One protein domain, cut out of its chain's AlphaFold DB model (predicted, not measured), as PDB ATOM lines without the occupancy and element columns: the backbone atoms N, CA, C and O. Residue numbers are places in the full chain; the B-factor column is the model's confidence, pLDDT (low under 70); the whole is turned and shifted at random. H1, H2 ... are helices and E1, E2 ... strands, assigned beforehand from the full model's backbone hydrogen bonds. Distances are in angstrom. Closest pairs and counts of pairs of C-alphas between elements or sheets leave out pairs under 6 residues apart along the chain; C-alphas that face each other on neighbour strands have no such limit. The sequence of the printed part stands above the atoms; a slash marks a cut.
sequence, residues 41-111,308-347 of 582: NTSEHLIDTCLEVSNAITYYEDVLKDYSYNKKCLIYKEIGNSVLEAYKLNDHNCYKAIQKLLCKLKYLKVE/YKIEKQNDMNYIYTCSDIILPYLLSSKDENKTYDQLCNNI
ATOM      1  N   ASN A  41     -41.064  40.335 111.497       51.88
ATOM      2  CA  ASN A  41     -41.031  39.136 112.369       51.88
ATOM      3  C   ASN A  41     -41.256  37.790 111.642       51.88
ATOM      4  O   ASN A  41     -41.303  36.741 112.283       51.88
ATOM      5  N   THR A  42     -41.431  37.771 110.315       59.84
ATOM      6  CA  THR A  42     -41.731  36.526 109.576       59.84
ATOM      7  C   THR A  42     -40.530  35.590 109.447       59.84
ATOM      8  O   THR A  42     -40.711  34.373 109.449       59.84
ATOM      9  N   SER A  43     -39.313  36.133 109.353       61.78
ATOM     10  CA  SER A  43     -38.077  35.343 109.291       61.78
ATOM     11  C   SER A  43     -37.739  34.701 110.634       61.78
ATOM     12  O   SER A  43     -37.403  33.523 110.658       61.78
ATOM     13  N   GLU A  44     -37.890  35.438 111.739       70.00
ATOM     14  CA  GLU A  44     -37.673  34.921 113.098       70.00
ATOM     15  C   GLU A  44     -38.639  33.772 113.402       70.00
ATOM     16  O   GLU A  44     -38.201  32.672 113.719       70.00
ATOM     17  N   HIS A  45     -39.937  33.958 113.138       78.88
ATOM     18  CA  HIS A  45     -40.931  32.895 113.317       78.88
ATOM     19  C   HIS A  45     -40.617  31.638 112.485       78.88
ATOM     20  O   HIS A  45     -40.888  30.512 112.909       78.88
ATOM     21  N   LEU A  46     -40.087  31.800 111.268       85.12
ATOM     22  CA  LEU A  46     -39.719  30.667 110.424       85.12
ATOM     23  C   LEU A  46     -38.484  29.931 110.958       85.12
ATOM     24  O   LEU A  46     -38.470  28.701 110.924       85.12
ATOM     25  N   ILE A  47     -37.475  30.663 111.434       87.50
ATOM     26  CA  ILE A  47     -36.283  30.086 112.065       87.50
ATOM     27  C   ILE A  47     -36.691  29.330 113.330       87.50
ATOM     28  O   ILE A  47     -36.329  28.165 113.459       87.50
ATOM     29  N   ASP A  48     -37.530  29.915 114.185       86.94
ATOM     30  CA  ASP A  48     -38.036  29.263 115.398       86.94
ATOM     31  C   ASP A  48     -38.792  27.972 115.066       86.94
ATOM     32  O   ASP A  48     -38.497  26.904 115.601       86.94
ATOM     33  N   THR A  49     -39.713  28.039 114.097       89.12
ATOM     34  CA  THR A  49     -40.425  26.851 113.599       89.12
ATOM     35  C   THR A  49     -39.429  25.813 113.070       89.12
ATOM     36  O   THR A  49     -39.600  24.615 113.294       89.12
ATOM     37  N   CYS A  50     -38.377  26.249 112.374       91.31
ATOM     38  CA  CYS A  50     -37.346  25.366 111.846       91.31
ATOM     39  C   CYS A  50     -36.554  24.679 112.959       91.31
ATOM     40  O   CYS A  50     -36.381  23.466 112.887       91.31
ATOM     41  N   LEU A  51     -36.143  25.405 113.999       90.12
ATOM     42  CA  LEU A  51     -35.427  24.854 115.154       90.12
ATOM     43  C   LEU A  51     -36.287  23.844 115.924       90.12
ATOM     44  O   LEU A  51     -35.819  22.775 116.308       90.12
ATOM     45  N   GLU A  52     -37.581  24.117 116.083       90.25
ATOM     46  CA  GLU A  52     -38.518  23.177 116.707       90.25
ATOM     47  C   GLU A  52     -38.678  21.878 115.899       90.25
ATOM     48  O   GLU A  52     -38.814  20.795 116.471       90.25
ATOM     49  N   VAL A  53     -38.638  21.964 114.567       91.06
ATOM     50  CA  VAL A  53     -38.656  20.788 113.681       91.06
ATOM     51  C   VAL A  53     -37.287  20.099 113.638       91.06
ATOM     52  O   VAL A  53     -37.239  18.873 113.603       91.06
ATOM     53  N   SER A  54     -36.184  20.850 113.687       90.38
ATOM     54  CA  SER A  54     -34.811  20.339 113.815       90.38
ATOM     55  C   SER A  54     -34.696  19.441 115.046       90.38
ATOM     56  O   SER A  54     -34.334  18.273 114.928       90.38
ATOM     57  N   ASN A  55     -35.160  19.927 116.201       88.38
ATOM     58  CA  ASN A  55     -35.259  19.153 117.438       88.38
ATOM     59  C   ASN A  55     -36.039  17.843 117.253       88.38
ATOM     60  O   ASN A  55     -35.635  16.799 117.764       88.38
ATOM     61  N   ALA A  56     -37.148  17.883 116.508       85.62
ATOM     62  CA  ALA A  56     -37.943  16.698 116.202       85.62
ATOM     63  C   ALA A  56     -37.169  15.692 115.334       85.62
ATOM     64  O   ALA A  56     -37.227  14.489 115.578       85.62
ATOM     65  N   ILE A  57     -36.435  16.173 114.326       86.06
ATOM     66  CA  ILE A  57     -35.603  15.335 113.457       86.06
ATOM     67  C   ILE A  57     -34.472  14.698 114.272       86.06
ATOM     68  O   ILE A  57     -34.304  13.483 114.201       86.06
ATOM     69  N   THR A  58     -33.764  15.479 115.092       82.19
ATOM     70  CA  THR A  58     -32.705  15.004 115.997       82.19
ATOM     71  C   THR A  58     -33.239  13.965 116.984       82.19
ATOM     72  O   THR A  58     -32.625  12.923 117.203       82.19
ATOM     73  N   TYR A  59     -34.441  14.176 117.528       81.56
ATOM     74  CA  TYR A  59     -35.079  13.210 118.423       81.56
ATOM     75  C   TYR A  59     -35.288  11.831 117.770       81.56
ATOM     76  O   TYR A  59     -35.197  10.814 118.459       81.56
ATOM     77  N   TYR A  60     -35.534  11.776 116.456       78.25
ATOM     78  CA  TYR A  60     -35.701  10.532 115.689       78.25
ATOM     79  C   TYR A  60     -34.486  10.174 114.821       78.25
ATOM     80  O   TYR A  60     -34.608   9.313 113.953       78.25
ATOM     81  N   GLU A  61     -33.330  10.807 115.016       74.94
ATOM     82  CA  GLU A  61     -32.242  10.816 114.032       74.94
ATOM     83  C   GLU A  61     -31.821   9.413 113.562       74.94
ATOM     84  O   GLU A  61     -31.805   9.149 112.360       74.94
ATOM     85  N   ASP A  62     -31.571   8.479 114.485       64.31
ATOM     86  CA  ASP A  62     -31.144   7.110 114.141       64.31
ATOM     87  C   ASP A  62     -32.206   6.342 113.342       64.31
ATOM     88  O   ASP A  62     -31.890   5.516 112.492       64.31
ATOM     89  N   VAL A  63     -33.482   6.659 113.569       67.06
ATOM     90  CA  VAL A  63     -34.619   6.089 112.833       67.06
ATOM     91  C   VAL A  63     -34.691   6.641 111.414       67.06
ATOM     92  O   VAL A  63     -35.020   5.922 110.470       67.06
ATOM     93  N   LEU A  64     -34.415   7.936 111.271       70.94
ATOM     94  CA  LEU A  64     -34.477   8.645 109.998       70.94
ATOM     95  C   LEU A  64     -33.271   8.327 109.105       70.94
ATOM     96  O   LEU A  64     -33.436   8.288 107.886       70.94
ATOM     97  N   LYS A  65     -32.099   8.032 109.686       67.38
ATOM     98  CA  LYS A  65     -30.891   7.598 108.954       67.38
ATOM     99  C   LYS A  65     -31.126   6.329 108.126       67.38
ATOM    100  O   LYS A  65     -30.676   6.251 106.985       67.38
ATOM    101  N   ASP A  66     -31.903   5.385 108.651       62.22
ATOM    102  CA  ASP A  66     -32.230   4.119 107.980       62.22
ATOM    103  C   ASP A  66     -33.502   4.183 107.108       62.22
ATOM    104  O   ASP A  66     -33.918   3.178 106.510       62.22
ATOM    105  N   TYR A  67     -34.155   5.348 107.021       66.81
ATOM    106  CA  TYR A  67     -35.407   5.492 106.285       66.81
ATOM    107  C   TYR A  67     -35.169   5.502 104.767       66.81
ATOM    108  O   TYR A  67     -34.651   6.451 104.177       66.81
ATOM    109  N   SER A  68     -35.594   4.427 104.096       67.50
ATOM    110  CA  SER A  68     -35.476   4.307 102.643       67.50
ATOM    111  C   SER A  68     -36.602   5.054 101.928       67.50
ATOM    112  O   SER A  68     -37.750   4.604 101.877       67.50
ATOM    113  N   TYR A  69     -36.266   6.191 101.323       70.69
ATOM    114  CA  TYR A  69     -37.196   6.940 100.484       70.69
ATOM    115  C   TYR A  69     -37.571   6.168  99.211       70.69
ATOM    116  O   TYR A  69     -36.736   5.546  98.549       70.69
ATOM    117  N   ASN A  70     -38.839   6.271  98.806       74.25
ATOM    118  CA  ASN A  70     -39.297   5.732  97.530       74.25
ATOM    119  C   ASN A  70     -38.543   6.411  96.373       74.25
ATOM    120  O   ASN A  70     -38.625   7.625  96.206       74.25
ATOM    121  N   LYS A  71     -37.878   5.632  95.510       79.62
ATOM    122  CA  LYS A  71     -37.138   6.165  94.350       79.62
ATOM    123  C   LYS A  71     -37.978   7.100  93.466       79.62
ATOM    124  O   LYS A  71     -37.426   8.026  92.883       79.62
ATOM    125  N   LYS A  72     -39.299   6.893  93.392       84.56
ATOM    126  CA  LYS A  72     -40.226   7.744  92.623       84.56
ATOM    127  C   LYS A  72     -40.413   9.142  93.222       84.56
ATOM    128  O   LYS A  72     -40.690  10.073  92.478       84.56
ATOM    129  N   CYS A  73     -40.255   9.300  94.537       88.38
ATOM    130  CA  CYS A  73     -40.432  10.587  95.212       88.38
ATOM    131  C   CYS A  73     -39.183  11.479  95.102       88.38
ATOM    132  O   CYS A  73     -39.284  12.692  95.232       88.38
ATOM    133  N   LEU A  74     -38.002  10.901  94.834       88.56
ATOM    134  CA  LEU A  74     -36.707  11.589  94.953       88.56
ATOM    135  C   LEU A  74     -36.582  12.866  94.115       88.56
ATOM    136  O   LEU A  74     -35.893  13.794  94.529       88.56
ATOM    137  N   ILE A  75     -37.234  12.929  92.952       91.12
ATOM    138  CA  ILE A  75     -37.233  14.126  92.092       91.12
ATOM    139  C   ILE A  75     -38.074  15.280  92.664       91.12
ATOM    140  O   ILE A  75     -37.985  16.395  92.160       91.12
ATOM    141  N   TYR A  76     -38.870  15.002  93.698       92.69
ATOM    142  CA  TYR A  76     -39.769  15.917  94.399       92.69
ATOM    143  C   TYR A  76     -39.383  16.112  95.867       92.69
ATOM    144  O   TYR A  76     -40.131  16.736  96.614       92.69
ATOM    145  N   LYS A  77     -38.237  15.584  96.314       90.56
ATOM    146  CA  LYS A  77     -37.838  15.641  97.729       90.56
ATOM    147  C   LYS A  77     -37.716  17.076  98.255       90.56
ATOM    148  O   LYS A  77     -37.822  17.304  99.449       90.56
ATOM    149  N   GLU A  78     -37.492  18.049  97.378       93.06
ATOM    150  CA  GLU A  78     -37.401  19.459  97.756       93.06
ATOM    151  C   GLU A  78     -38.742  20.196  97.645       93.06
ATOM    152  O   GLU A  78     -38.753  21.419  97.714       93.06
ATOM    153  N   ILE A  79     -39.860  19.496  97.439       95.50
ATOM    154  CA  ILE A  79     -41.185  20.088  97.216       95.50
ATOM    155  C   ILE A  79     -42.107  19.792  98.402       95.50
ATOM    156  O   ILE A  79     -42.163  18.665  98.897       95.50
ATOM    157  N   GLY A  80     -42.838  20.818  98.833       94.00
ATOM    158  CA  GLY A  80     -43.795  20.761  99.927       94.00
ATOM    159  C   GLY A  80     -45.077  19.999  99.607       94.00
ATOM    160  O   GLY A  80     -45.462  19.845  98.445       94.00
ATOM    161  N   ASN A  81     -45.775  19.550 100.652       93.06
ATOM    162  CA  ASN A  81     -46.985  18.745 100.511       93.06
ATOM    163  C   ASN A  81     -48.111  19.492  99.777       93.06
ATOM    164  O   ASN A  81     -48.699  18.930  98.856       93.06
ATOM    165  N   SER A  82     -48.375  20.756 100.120       92.94
ATOM    166  CA  SER A  82     -49.422  21.549  99.451       92.94
ATOM    167  C   SER A  82     -49.156  21.769  97.959       92.94
ATOM    168  O   SER A  82     -50.079  21.708  97.144       92.94
ATOM    169  N   VAL A  83     -47.892  21.962  97.570       95.38
ATOM    170  CA  VAL A  83     -47.516  22.064  96.155       95.38
ATOM    171  C   VAL A  83     -47.747  20.726  95.465       95.38
ATOM    172  O   VAL A  83     -48.377  20.694  94.414       95.38
ATOM    173  N   LEU A  84     -47.323  19.605  96.049       94.88
ATOM    174  CA  LEU A  84     -47.598  18.287  95.467       94.88
ATOM    175  C   LEU A  84     -49.103  18.015  95.322       94.88
ATOM    176  O   LEU A  84     -49.522  17.492  94.289       94.88
ATOM    177  N   GLU A  85     -49.917  18.434  96.291       94.00
ATOM    178  CA  GLU A  85     -51.382  18.362  96.239       94.00
ATOM    179  C   GLU A  85     -51.979  19.147  95.076       94.00
ATOM    180  O   GLU A  85     -52.806  18.600  94.338       94.00
ATOM    181  N   ALA A  86     -51.502  20.368  94.834       94.56
ATOM    182  CA  ALA A  86     -51.957  21.188  93.714       94.56
ATOM    183  C   ALA A  86     -51.744  20.503  92.347       94.56
ATOM    184  O   ALA A  86     -52.565  20.661  91.442       94.56
ATOM    185  N   TYR A  87     -50.697  19.681  92.215       94.81
ATOM    186  CA  TYR A  87     -50.394  18.920  90.995       94.81
ATOM    187  C   TYR A  87     -50.874  17.458  91.032       94.81
ATOM    188  O   TYR A  87     -50.562  16.693  90.119       94.81
ATOM    189  N   LYS A  88     -51.655  17.050  92.047       94.44
ATOM    190  CA  LYS A  88     -52.139  15.665  92.246       94.44
ATOM    191  C   LYS A  88     -51.008  14.632  92.388       94.44
ATOM    192  O   LYS A  88     -51.120  13.497  91.927       94.44
ATOM    193  N   LEU A  89     -49.916  15.017  93.046       92.81
ATOM    194  CA  LEU A  89     -48.704  14.216  93.247       92.81
ATOM    195  C   LEU A  89     -48.502  13.783  94.710       92.81
ATOM    196  O   LEU A  89     -47.379  13.529  95.130       92.81
ATOM    197  N   ASN A  90     -49.579  13.626  95.484       88.88
ATOM    198  CA  ASN A  90     -49.534  13.286  96.921       88.88
ATOM    199  C   ASN A  90     -48.758  12.004  97.222       88.88
ATOM    200  O   ASN A  90     -48.075  11.893  98.238       88.88
ATOM    201  N   ASP A  91     -48.838  11.025  96.324       88.88
ATOM    202  CA  ASP A  91     -48.122   9.754  96.462       88.88
ATOM    203  C   ASP A  91     -46.624   9.859  96.133       88.88
ATOM    204  O   ASP A  91     -45.877   8.899  96.317       88.88
ATOM    205  N   HIS A  92     -46.178  11.036  95.692       90.81
ATOM    206  CA  HIS A  92     -44.779  11.385  95.462       90.81
ATOM    207  C   HIS A  92     -44.198  12.261  96.582       90.81
ATOM    208  O   HIS A  92     -43.062  12.710  96.466       90.81
ATOM    209  N   ASN A  93     -44.932  12.477  97.679       89.81
ATOM    210  CA  ASN A  93     -44.393  13.122  98.872       89.81
ATOM    211  C   ASN A  93     -43.415  12.168  99.585       89.81
ATOM    212  O   ASN A  93     -43.823  11.152 100.156       89.81
ATOM    213  N   CYS A  94     -42.121  12.508  99.573       85.56
ATOM    214  CA  CYS A  94     -41.075  11.707 100.219       85.56
ATOM    215  C   CYS A  94     -41.252  11.564 101.734       85.56
ATOM    216  O   CYS A  94     -40.807  10.573 102.313       85.56
ATOM    217  N   TYR A  95     -41.923  12.523 102.364       85.44
ATOM    218  CA  TYR A  95     -42.031  12.636 103.813       85.44
ATOM    219  C   TYR A  95     -43.385  12.168 104.340       85.44
ATOM    220  O   TYR A  95     -43.614  12.231 105.542       85.44
ATOM    221  N   LYS A  96     -44.273  11.643 103.483       86.00
ATOM    222  CA  LYS A  96     -45.656  11.268 103.835       86.00
ATOM    223  C   LYS A  96     -45.766  10.417 105.109       86.00
ATOM    224  O   LYS A  96     -46.682  10.628 105.899       86.00
ATOM    225  N   ALA A  97     -44.838   9.480 105.323       80.00
ATOM    226  CA  ALA A  97     -44.845   8.594 106.491       80.00
ATOM    227  C   ALA A  97     -44.451   9.299 107.803       80.00
ATOM    228  O   ALA A  97     -44.993   8.975 108.856       80.00
ATOM    229  N   ILE A  98     -43.545  10.278 107.741       80.88
ATOM    230  CA  ILE A  98     -42.974  10.956 108.919       80.88
ATOM    231  C   ILE A  98     -43.590  12.340 109.172       80.88
ATOM    232  O   ILE A  98     -43.586  12.826 110.297       80.88
ATOM    233  N   GLN A  99     -44.197  12.960 108.158       86.12
ATOM    234  CA  GLN A  99     -44.718  14.328 108.205       86.12
ATOM    235  C   GLN A  99     -45.732  14.532 109.330       86.12
ATOM    236  O   GLN A  99     -45.680  15.531 110.037       86.12
ATOM    237  N   LYS A 100     -46.657  13.585 109.537       83.00
ATOM    238  CA  LYS A 100     -47.642  13.695 110.625       83.00
ATOM    239  C   LYS A 100     -46.966  13.714 112.000       83.00
ATOM    240  O   LYS A 100     -47.463  14.386 112.895       83.00
ATOM    241  N   LEU A 101     -45.879  12.967 112.157       78.19
ATOM    242  CA  LEU A 101     -45.172  12.798 113.423       78.19
ATOM    243  C   LEU A 101     -44.316  14.019 113.751       78.19
ATOM    244  O   LEU A 101     -44.290  14.450 114.897       78.19
ATOM    245  N   LEU A 102     -43.674  14.592 112.734       85.88
ATOM    246  CA  LEU A 102     -42.816  15.763 112.890       85.88
ATOM    247  C   LEU A 102     -43.619  17.068 112.926       85.88
ATOM    248  O   LEU A 102     -43.303  17.945 113.712       85.88
ATOM    249  N   CYS A 103     -44.687  17.196 112.130       90.56
ATOM    250  CA  CYS A 103     -45.393  18.473 111.980       90.56
ATOM    251  C   CYS A 103     -46.611  18.654 112.889       90.56
ATOM    252  O   CYS A 103     -47.088  19.776 113.017       90.56
ATOM    253  N   LYS A 104     -47.152  17.591 113.508       89.00
ATOM    254  CA  LYS A 104     -48.260  17.712 114.487       89.00
ATOM    255  C   LYS A 104     -47.789  17.724 115.939       89.00
ATOM    256  O   LYS A 104     -48.620  17.714 116.849       89.00
ATOM    257  N   LEU A 105     -46.481  17.718 116.148       86.81
ATOM    258  CA  LEU A 105     -45.843  17.739 117.451       86.81
ATOM    259  C   LEU A 105     -44.797  18.849 117.455       86.81
ATOM    260  O   LEU A 105     -44.141  19.087 116.449       86.81
ATOM    261  N   LYS A 106     -44.663  19.511 118.594       86.56
ATOM    262  CA  LYS A 106     -43.711  20.587 118.833       86.56
ATOM    263  C   LYS A 106     -42.658  20.086 119.816       86.56
ATOM    264  O   LYS A 106     -43.032  19.696 120.920       86.56
ATOM    265  N   TYR A 107     -41.384  20.073 119.422       86.44
ATOM    266  CA  TYR A 107     -40.271  19.604 120.255       86.44
ATOM    267  C   TYR A 107     -39.484  20.808 120.770       86.44
ATOM    268  O   TYR A 107     -38.742  21.457 120.032       86.44
ATOM    269  N   LEU A 108     -39.670  21.114 122.051       86.31
ATOM    270  CA  LEU A 108     -39.028  22.233 122.730       86.31
ATOM    271  C   LEU A 108     -37.849  21.718 123.546       86.31
ATOM    272  O   LEU A 108     -38.025  20.827 124.375       86.31
ATOM    273  N   LYS A 109     -36.660  22.278 123.336       82.81
ATOM    274  CA  LYS A 109     -35.488  21.993 124.168       82.81
ATOM    275  C   LYS A 109     -35.632  22.730 125.505       82.81
ATOM    276  O   LYS A 109     -35.989  23.904 125.524       82.81
ATOM    277  N   VAL A 110     -35.410  22.031 126.616       76.81
ATOM    278  CA  VAL A 110     -35.595  22.552 127.985       76.81
ATOM    279  C   VAL A 110     -34.270  23.039 128.598       76.81
ATOM    280  O   VAL A 110     -34.296  23.835 129.532       76.81
ATOM    281  N   GLU A 111     -33.121  22.631 128.041       64.94
ATOM    282  CA  GLU A 111     -31.773  23.003 128.504       64.94
ATOM    283  C   GLU A 111     -30.985  23.803 127.450       64.94
ATOM    284  O   GLU A 111     -30.926  23.424 126.274       64.94
ATOM    285  N   TYR A 308     -36.074  17.559 126.593       84.44
ATOM    286  CA  TYR A 308     -37.146  17.974 125.696       84.44
ATOM    287  C   TYR A 308     -38.508  18.010 126.374       84.44
ATOM    288  O   TYR A 308     -38.785  17.259 127.306       84.44
ATOM    289  N   LYS A 309     -39.382  18.850 125.827       86.88
ATOM    290  CA  LYS A 309     -40.821  18.861 126.064       86.88
ATOM    291  C   LYS A 309     -41.538  18.691 124.730       86.88
ATOM    292  O   LYS A 309     -41.191  19.363 123.758       86.88
ATOM    293  N   ILE A 310     -42.524  17.794 124.681       85.94
ATOM    294  CA  ILE A 310     -43.325  17.558 123.473       85.94
ATOM    295  C   ILE A 310     -44.756  18.024 123.700       85.94
ATOM    296  O   ILE A 310     -45.428  17.573 124.628       85.94
ATOM    297  N   GLU A 311     -45.239  18.878 122.805       85.25
ATOM    298  CA  GLU A 311     -46.606  19.394 122.829       85.25
ATOM    299  C   GLU A 311     -47.328  19.072 121.519       85.25
ATOM    300  O   GLU A 311     -46.736  19.068 120.438       85.25
ATOM    301  N   LYS A 312     -48.633  18.789 121.593       85.19
ATOM    302  CA  LYS A 312     -49.451  18.589 120.394       85.19
ATOM    303  C   LYS A 312     -49.703  19.935 119.724       85.19
ATOM    304  O   LYS A 312     -50.278  20.826 120.342       85.19
ATOM    305  N   GLN A 313     -49.359  20.040 118.445       86.38
ATOM    306  CA  GLN A 313     -49.598  21.249 117.671       86.38
ATOM    307  C   GLN A 313     -50.949  21.192 116.951       86.38
ATOM    308  O   GLN A 313     -51.246  20.236 116.229       86.38
ATOM    309  N   ASN A 314     -51.747  22.244 117.130       88.06
ATOM    310  CA  ASN A 314     -53.025  22.434 116.440       88.06
ATOM    311  C   ASN A 314     -53.010  23.652 115.501       88.06
ATOM    312  O   ASN A 314     -53.941  23.805 114.712       88.06
ATOM    313  N   ASP A 315     -51.979  24.503 115.560       89.44
ATOM    314  CA  ASP A 315     -51.812  25.602 114.613       89.44
ATOM    315  C   ASP A 315     -51.512  25.066 113.205       89.44
ATOM    316  O   ASP A 315     -50.471  24.464 112.934       89.44
ATOM    317  N   MET A 316     -52.444  25.321 112.289       88.94
ATOM    318  CA  MET A 316     -52.313  24.938 110.888       88.94
ATOM    319  C   MET A 316     -51.173  25.688 110.196       88.94
ATOM    320  O   MET A 316     -50.562  25.130 109.287       88.94
ATOM    321  N   ASN A 317     -50.846  26.915 110.617       88.94
ATOM    322  CA  ASN A 317     -49.732  27.659 110.037       88.94
ATOM    323  C   ASN A 317     -48.391  26.981 110.345       88.94
ATOM    324  O   ASN A 317     -47.592  26.801 109.425       88.94
ATOM    325  N   TYR A 318     -48.178  26.533 111.586       90.44
ATOM    326  CA  TYR A 318     -47.039  25.681 111.937       90.44
ATOM    327  C   TYR A 318     -47.022  24.398 111.103       90.44
ATOM    328  O   TYR A 318     -46.025  24.106 110.447       90.44
ATOM    329  N   ILE A 319     -48.136  23.651 111.087       91.06
ATOM    330  CA  ILE A 319     -48.211  22.342 110.419       91.06
ATOM    331  C   ILE A 319     -47.855  22.469 108.933       91.06
ATOM    332  O   ILE A 319     -47.039  21.688 108.441       91.06
ATOM    333  N   TYR A 320     -48.425  23.457 108.236       91.06
ATOM    334  CA  TYR A 320     -48.141  23.695 106.821       91.06
ATOM    335  C   TYR A 320     -46.721  24.211 106.590       91.06
ATOM    336  O   TYR A 320     -46.064  23.788 105.648       91.06
ATOM    337  N   THR A 321     -46.199  25.078 107.457       91.75
ATOM    338  CA  THR A 321     -44.813  25.561 107.333       91.75
ATOM    339  C   THR A 321     -43.814  24.416 107.529       91.75
ATOM    340  O   THR A 321     -42.865  24.276 106.757       91.75
ATOM    341  N   CYS A 322     -44.073  23.527 108.489       93.19
ATOM    342  CA  CYS A 322     -43.304  22.305 108.677       93.19
ATOM    343  C   CYS A 322     -43.375  21.392 107.442       93.19
ATOM    344  O   CYS A 322     -42.335  20.995 106.916       93.19
ATOM    345  N   SER A 323     -44.580  21.084 106.944       93.19
ATOM    346  CA  SER A 323     -44.746  20.127 105.844       93.19
ATOM    347  C   SER A 323     -44.306  20.647 104.487       93.19
ATOM    348  O   SER A 323     -43.865  19.864 103.645       93.19
ATOM    349  N   ASP A 324     -44.477  21.944 104.251       92.75
ATOM    350  CA  ASP A 324     -44.330  22.513 102.921       92.75
ATOM    351  C   ASP A 324     -42.984  23.191 102.711       92.75
ATOM    352  O   ASP A 324     -42.581  23.381 101.566       92.75
ATOM    353  N   ILE A 325     -42.288  23.555 103.790       92.94
ATOM    354  CA  ILE A 325     -41.047  24.330 103.722       92.94
ATOM    355  C   ILE A 325     -39.924  23.625 104.471       92.94
ATOM    356  O   ILE A 325     -38.918  23.264 103.864       92.94
ATOM    357  N   ILE A 326     -40.096  23.406 105.774       92.38
ATOM    358  CA  ILE A 326     -38.982  23.007 106.639       92.38
ATOM    359  C   ILE A 326     -38.557  21.561 106.388       92.38
ATOM    360  O   ILE A 326     -37.373  21.320 106.169       92.38
ATOM    361  N   LEU A 327     -39.493  20.602 106.366       91.56
ATOM    362  CA  LEU A 327     -39.145  19.202 106.099       91.56
ATOM    363  C   LEU A 327     -38.491  19.017 104.722       91.56
ATOM    364  O   LEU A 327     -37.415  18.415 104.675       91.56
ATOM    365  N   PRO A 328     -39.052  19.553 103.615       92.12
ATOM    366  CA  PRO A 328     -38.380  19.503 102.324       92.12
ATOM    367  C   PRO A 328     -36.990  20.130 102.327       92.12
ATOM    368  O   PRO A 328     -36.110  19.617 101.646       92.12
ATOM    369  N   TYR A 329     -36.766  21.213 103.068       92.44
ATOM    370  CA  TYR A 329     -35.461  21.861 103.135       92.44
ATOM    371  C   TYR A 329     -34.440  21.046 103.942       92.44
ATOM    372  O   TYR A 329     -33.415  20.640 103.390       92.44
ATOM    373  N   LEU A 330     -34.737  20.752 105.212       90.00
ATOM    374  CA  LEU A 330     -33.803  20.086 106.123       90.00
ATOM    375  C   LEU A 330     -33.440  18.682 105.637       90.00
ATOM    376  O   LEU A 330     -32.263  18.345 105.567       90.00
ATOM    377  N   LEU A 331     -34.428  17.884 105.219       86.75
ATOM    378  CA  LEU A 331     -34.200  16.490 104.822       86.75
ATOM    379  C   LEU A 331     -33.678  16.334 103.387       86.75
ATOM    380  O   LEU A 331     -33.229  15.251 103.005       86.75
ATOM    381  N   SER A 332     -33.739  17.385 102.561       85.19
ATOM    382  CA  SER A 332     -33.152  17.338 101.220       85.19
ATOM    383  C   SER A 332     -31.725  17.865 101.145       85.19
ATOM    384  O   SER A 332     -31.035  17.520 100.169       85.19
ATOM    385  N   SER A 333     -31.304  18.655 102.139       79.81
ATOM    386  CA  SER A 333     -29.938  19.146 102.284       79.81
ATOM    387  C   SER A 333     -28.958  17.973 102.327       79.81
ATOM    388  O   SER A 333     -29.221  16.942 102.938       79.81
ATOM    389  N   LYS A 334     -27.843  18.107 101.608       64.38
ATOM    390  CA  LYS A 334     -26.772  17.098 101.542       64.38
ATOM    391  C   LYS A 334     -25.504  17.548 102.266       64.38
ATOM    392  O   LYS A 334     -24.437  16.996 102.023       64.38
ATOM    393  N   ASP A 335     -25.603  18.602 103.065       71.38
ATOM    394  CA  ASP A 335     -24.451  19.164 103.757       71.38
ATOM    395  C   ASP A 335     -24.201  18.370 105.044       71.38
ATOM    396  O   ASP A 335     -24.685  18.737 106.108       71.38
ATOM    397  N   GLU A 336     -23.493  17.241 104.921       66.31
ATOM    398  CA  GLU A 336     -23.144  16.351 106.047       66.31
ATOM    399  C   GLU A 336     -22.290  17.056 107.116       66.31
ATOM    400  O   GLU A 336     -22.224  16.594 108.250       66.31
ATOM    401  N   ASN A 337     -21.684  18.197 106.774       75.75
ATOM    402  CA  ASN A 337     -20.875  19.000 107.686       75.75
ATOM    403  C   ASN A 337     -21.700  20.014 108.492       75.75
ATOM    404  O   ASN A 337     -21.132  20.702 109.338       75.75
ATOM    405  N   LYS A 338     -23.008  20.154 108.219       81.44
ATOM    406  CA  LYS A 338     -23.878  21.102 108.924       81.44
ATOM    407  C   LYS A 338     -24.919  20.408 109.782       81.44
ATOM    408  O   LYS A 338     -25.631  19.516 109.327       81.44
ATOM    409  N   THR A 339     -25.079  20.906 111.002       84.56
ATOM    410  CA  THR A 339     -26.200  20.515 111.862       84.56
ATOM    411  C   THR A 339     -27.514  21.092 111.326       84.56
ATOM    412  O   THR A 339     -27.532  22.095 110.604       84.56
ATOM    413  N   TYR A 340     -28.648  20.487 111.688       86.44
ATOM    414  CA  TYR A 340     -29.961  21.006 111.292       86.44
ATOM    415  C   TYR A 340     -30.208  22.437 111.797       86.44
ATOM    416  O   TYR A 340     -30.803  23.237 111.077       86.44
ATOM    417  N   ASP A 341     -29.665  22.803 112.958       86.19
ATOM    418  CA  ASP A 341     -29.749  24.165 113.499       86.19
ATOM    419  C   ASP A 341     -28.999  25.172 112.613       86.19
ATOM    420  O   ASP A 341     -29.530  26.230 112.259       86.19
ATOM    421  N   GLN A 342     -27.792  24.816 112.153       86.94
ATOM    422  CA  GLN A 342     -27.039  25.625 111.190       86.94
ATOM    423  C   GLN A 342     -27.769  25.748 109.846       86.94
ATOM    424  O   GLN A 342     -27.706  26.799 109.198       86.94
ATOM    425  N   LEU A 343     -28.471  24.698 109.410       88.69
ATOM    426  CA  LEU A 343     -29.313  24.757 108.216       88.69
ATOM    427  C   LEU A 343     -30.506  25.696 108.423       88.69
ATOM    428  O   LEU A 343     -30.793  26.479 107.517       88.69
ATOM    429  N   CYS A 344     -31.155  25.673 109.589       90.50
ATOM    430  CA  CYS A 344     -32.275  26.556 109.922       90.50
ATOM    431  C   CYS A 344     -31.895  28.038 109.886       90.50
ATOM    432  O   CYS A 344     -32.603  28.828 109.263       90.50
ATOM    433  N   ASN A 345     -30.731  28.399 110.429       86.88
ATOM    434  CA  ASN A 345     -30.207  29.769 110.341       86.88
ATOM    435  C   ASN A 345     -29.937  30.214 108.892       86.88
ATOM    436  O   ASN A 345     -29.897  31.404 108.591       86.88
ATOM    437  N   ASN A 346     -29.796  29.254 107.978       85.75
ATOM    438  CA  ASN A 346     -29.557  29.465 106.556       85.75
ATOM    439  C   ASN A 346     -30.767  29.108 105.679       85.75
ATOM    440  O   ASN A 346     -30.601  28.887 104.480       85.75
ATOM    441  N   ILE A 347     -31.985  29.040 106.232       86.25
ATOM    442  CA  ILE A 347     -33.184  28.603 105.493       86.25
ATOM    443  C   ILE A 347     -33.487  29.452 104.245       86.25
ATOM    444  O   ILE A 347     -34.102  28.968 103.293       86.25
TER     445      ILE A 347
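Overview. This is residues 41 to 111 and 308 to 347 of the 582 residues of an uncharacterized protein of Plasmodium malariae (UniProt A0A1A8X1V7). Two long helices, H1 and H5, cross steeply in the core; H4 and H3 pack on H5, H6 runs side by side with H1, and a ribbon of two antiparallel strands, E1 and E2, packs on H1 through E1. The 111 printed residues hold, in order, H1 H2 H3 H4 E1 E2 H5 H6, mostly helix. The whole is compact, with a radius of gyration of the C-alphas of 13.4 A and spans of 40 by 30 by 24 A.

Along the chain. H1, residues 42 to 59, begins at C-alpha 42 (-41.731, 36.526, 109.576) and is 25.8 A long. H2 is residues 61 to 65, H3 81 to 86, H4 96 to 103. E1, 105 to 109, is 13.1 A long; E2, 308 to 312, 13.4 A. H5, 316 to 332, is 22.8 A long with a kink of 30 degrees near residue 325. H6, 340 to 345, ends at C-alpha 345 (-30.207, 29.769, 110.341).

Arrangement. The hub H5 touches H1 at a steep tilt of 64 degrees, closest C-alphas Cys 50 and Ile 326, 5.9 A. It touches H4, Cys 103 to Ile 319, 5.0 A between C-alphas, and, with residues 320 to 324 alone, H3, Asn 81 to Asp 324, 5.2 A. H6 touches H1 at a shallow tilt of 5 degrees, opposite ways, closest C-alphas Ser 54 and Tyr 340, 5.5 A. The closest C-alphas of H1 and E1, Glu 52 and Tyr 107, are 5.3 A apart. In E1 and E2, N 106 and O 311 are 2.8 A apart, within hydrogen-bond range. H2 is close to H1 but not clearly touching, C-alphas 57 and 64 at 7.6 A. Every O i to N i+4 pair is within hydrogen-bond range in H1, H2, H3 and H6; H4 has 2 of 4, H5 11 of 13.

Size, cuts and confidence. Residues 112 to 307 are not printed; C-alphas 111 and 308 are 7.9 A apart across the cut. The link H2 to H3, residues 66 to 80, is long. Mean pLDDT of the printed part is 84.5, with 12 residues under 70, among them 41 to 43 and 65 to 68.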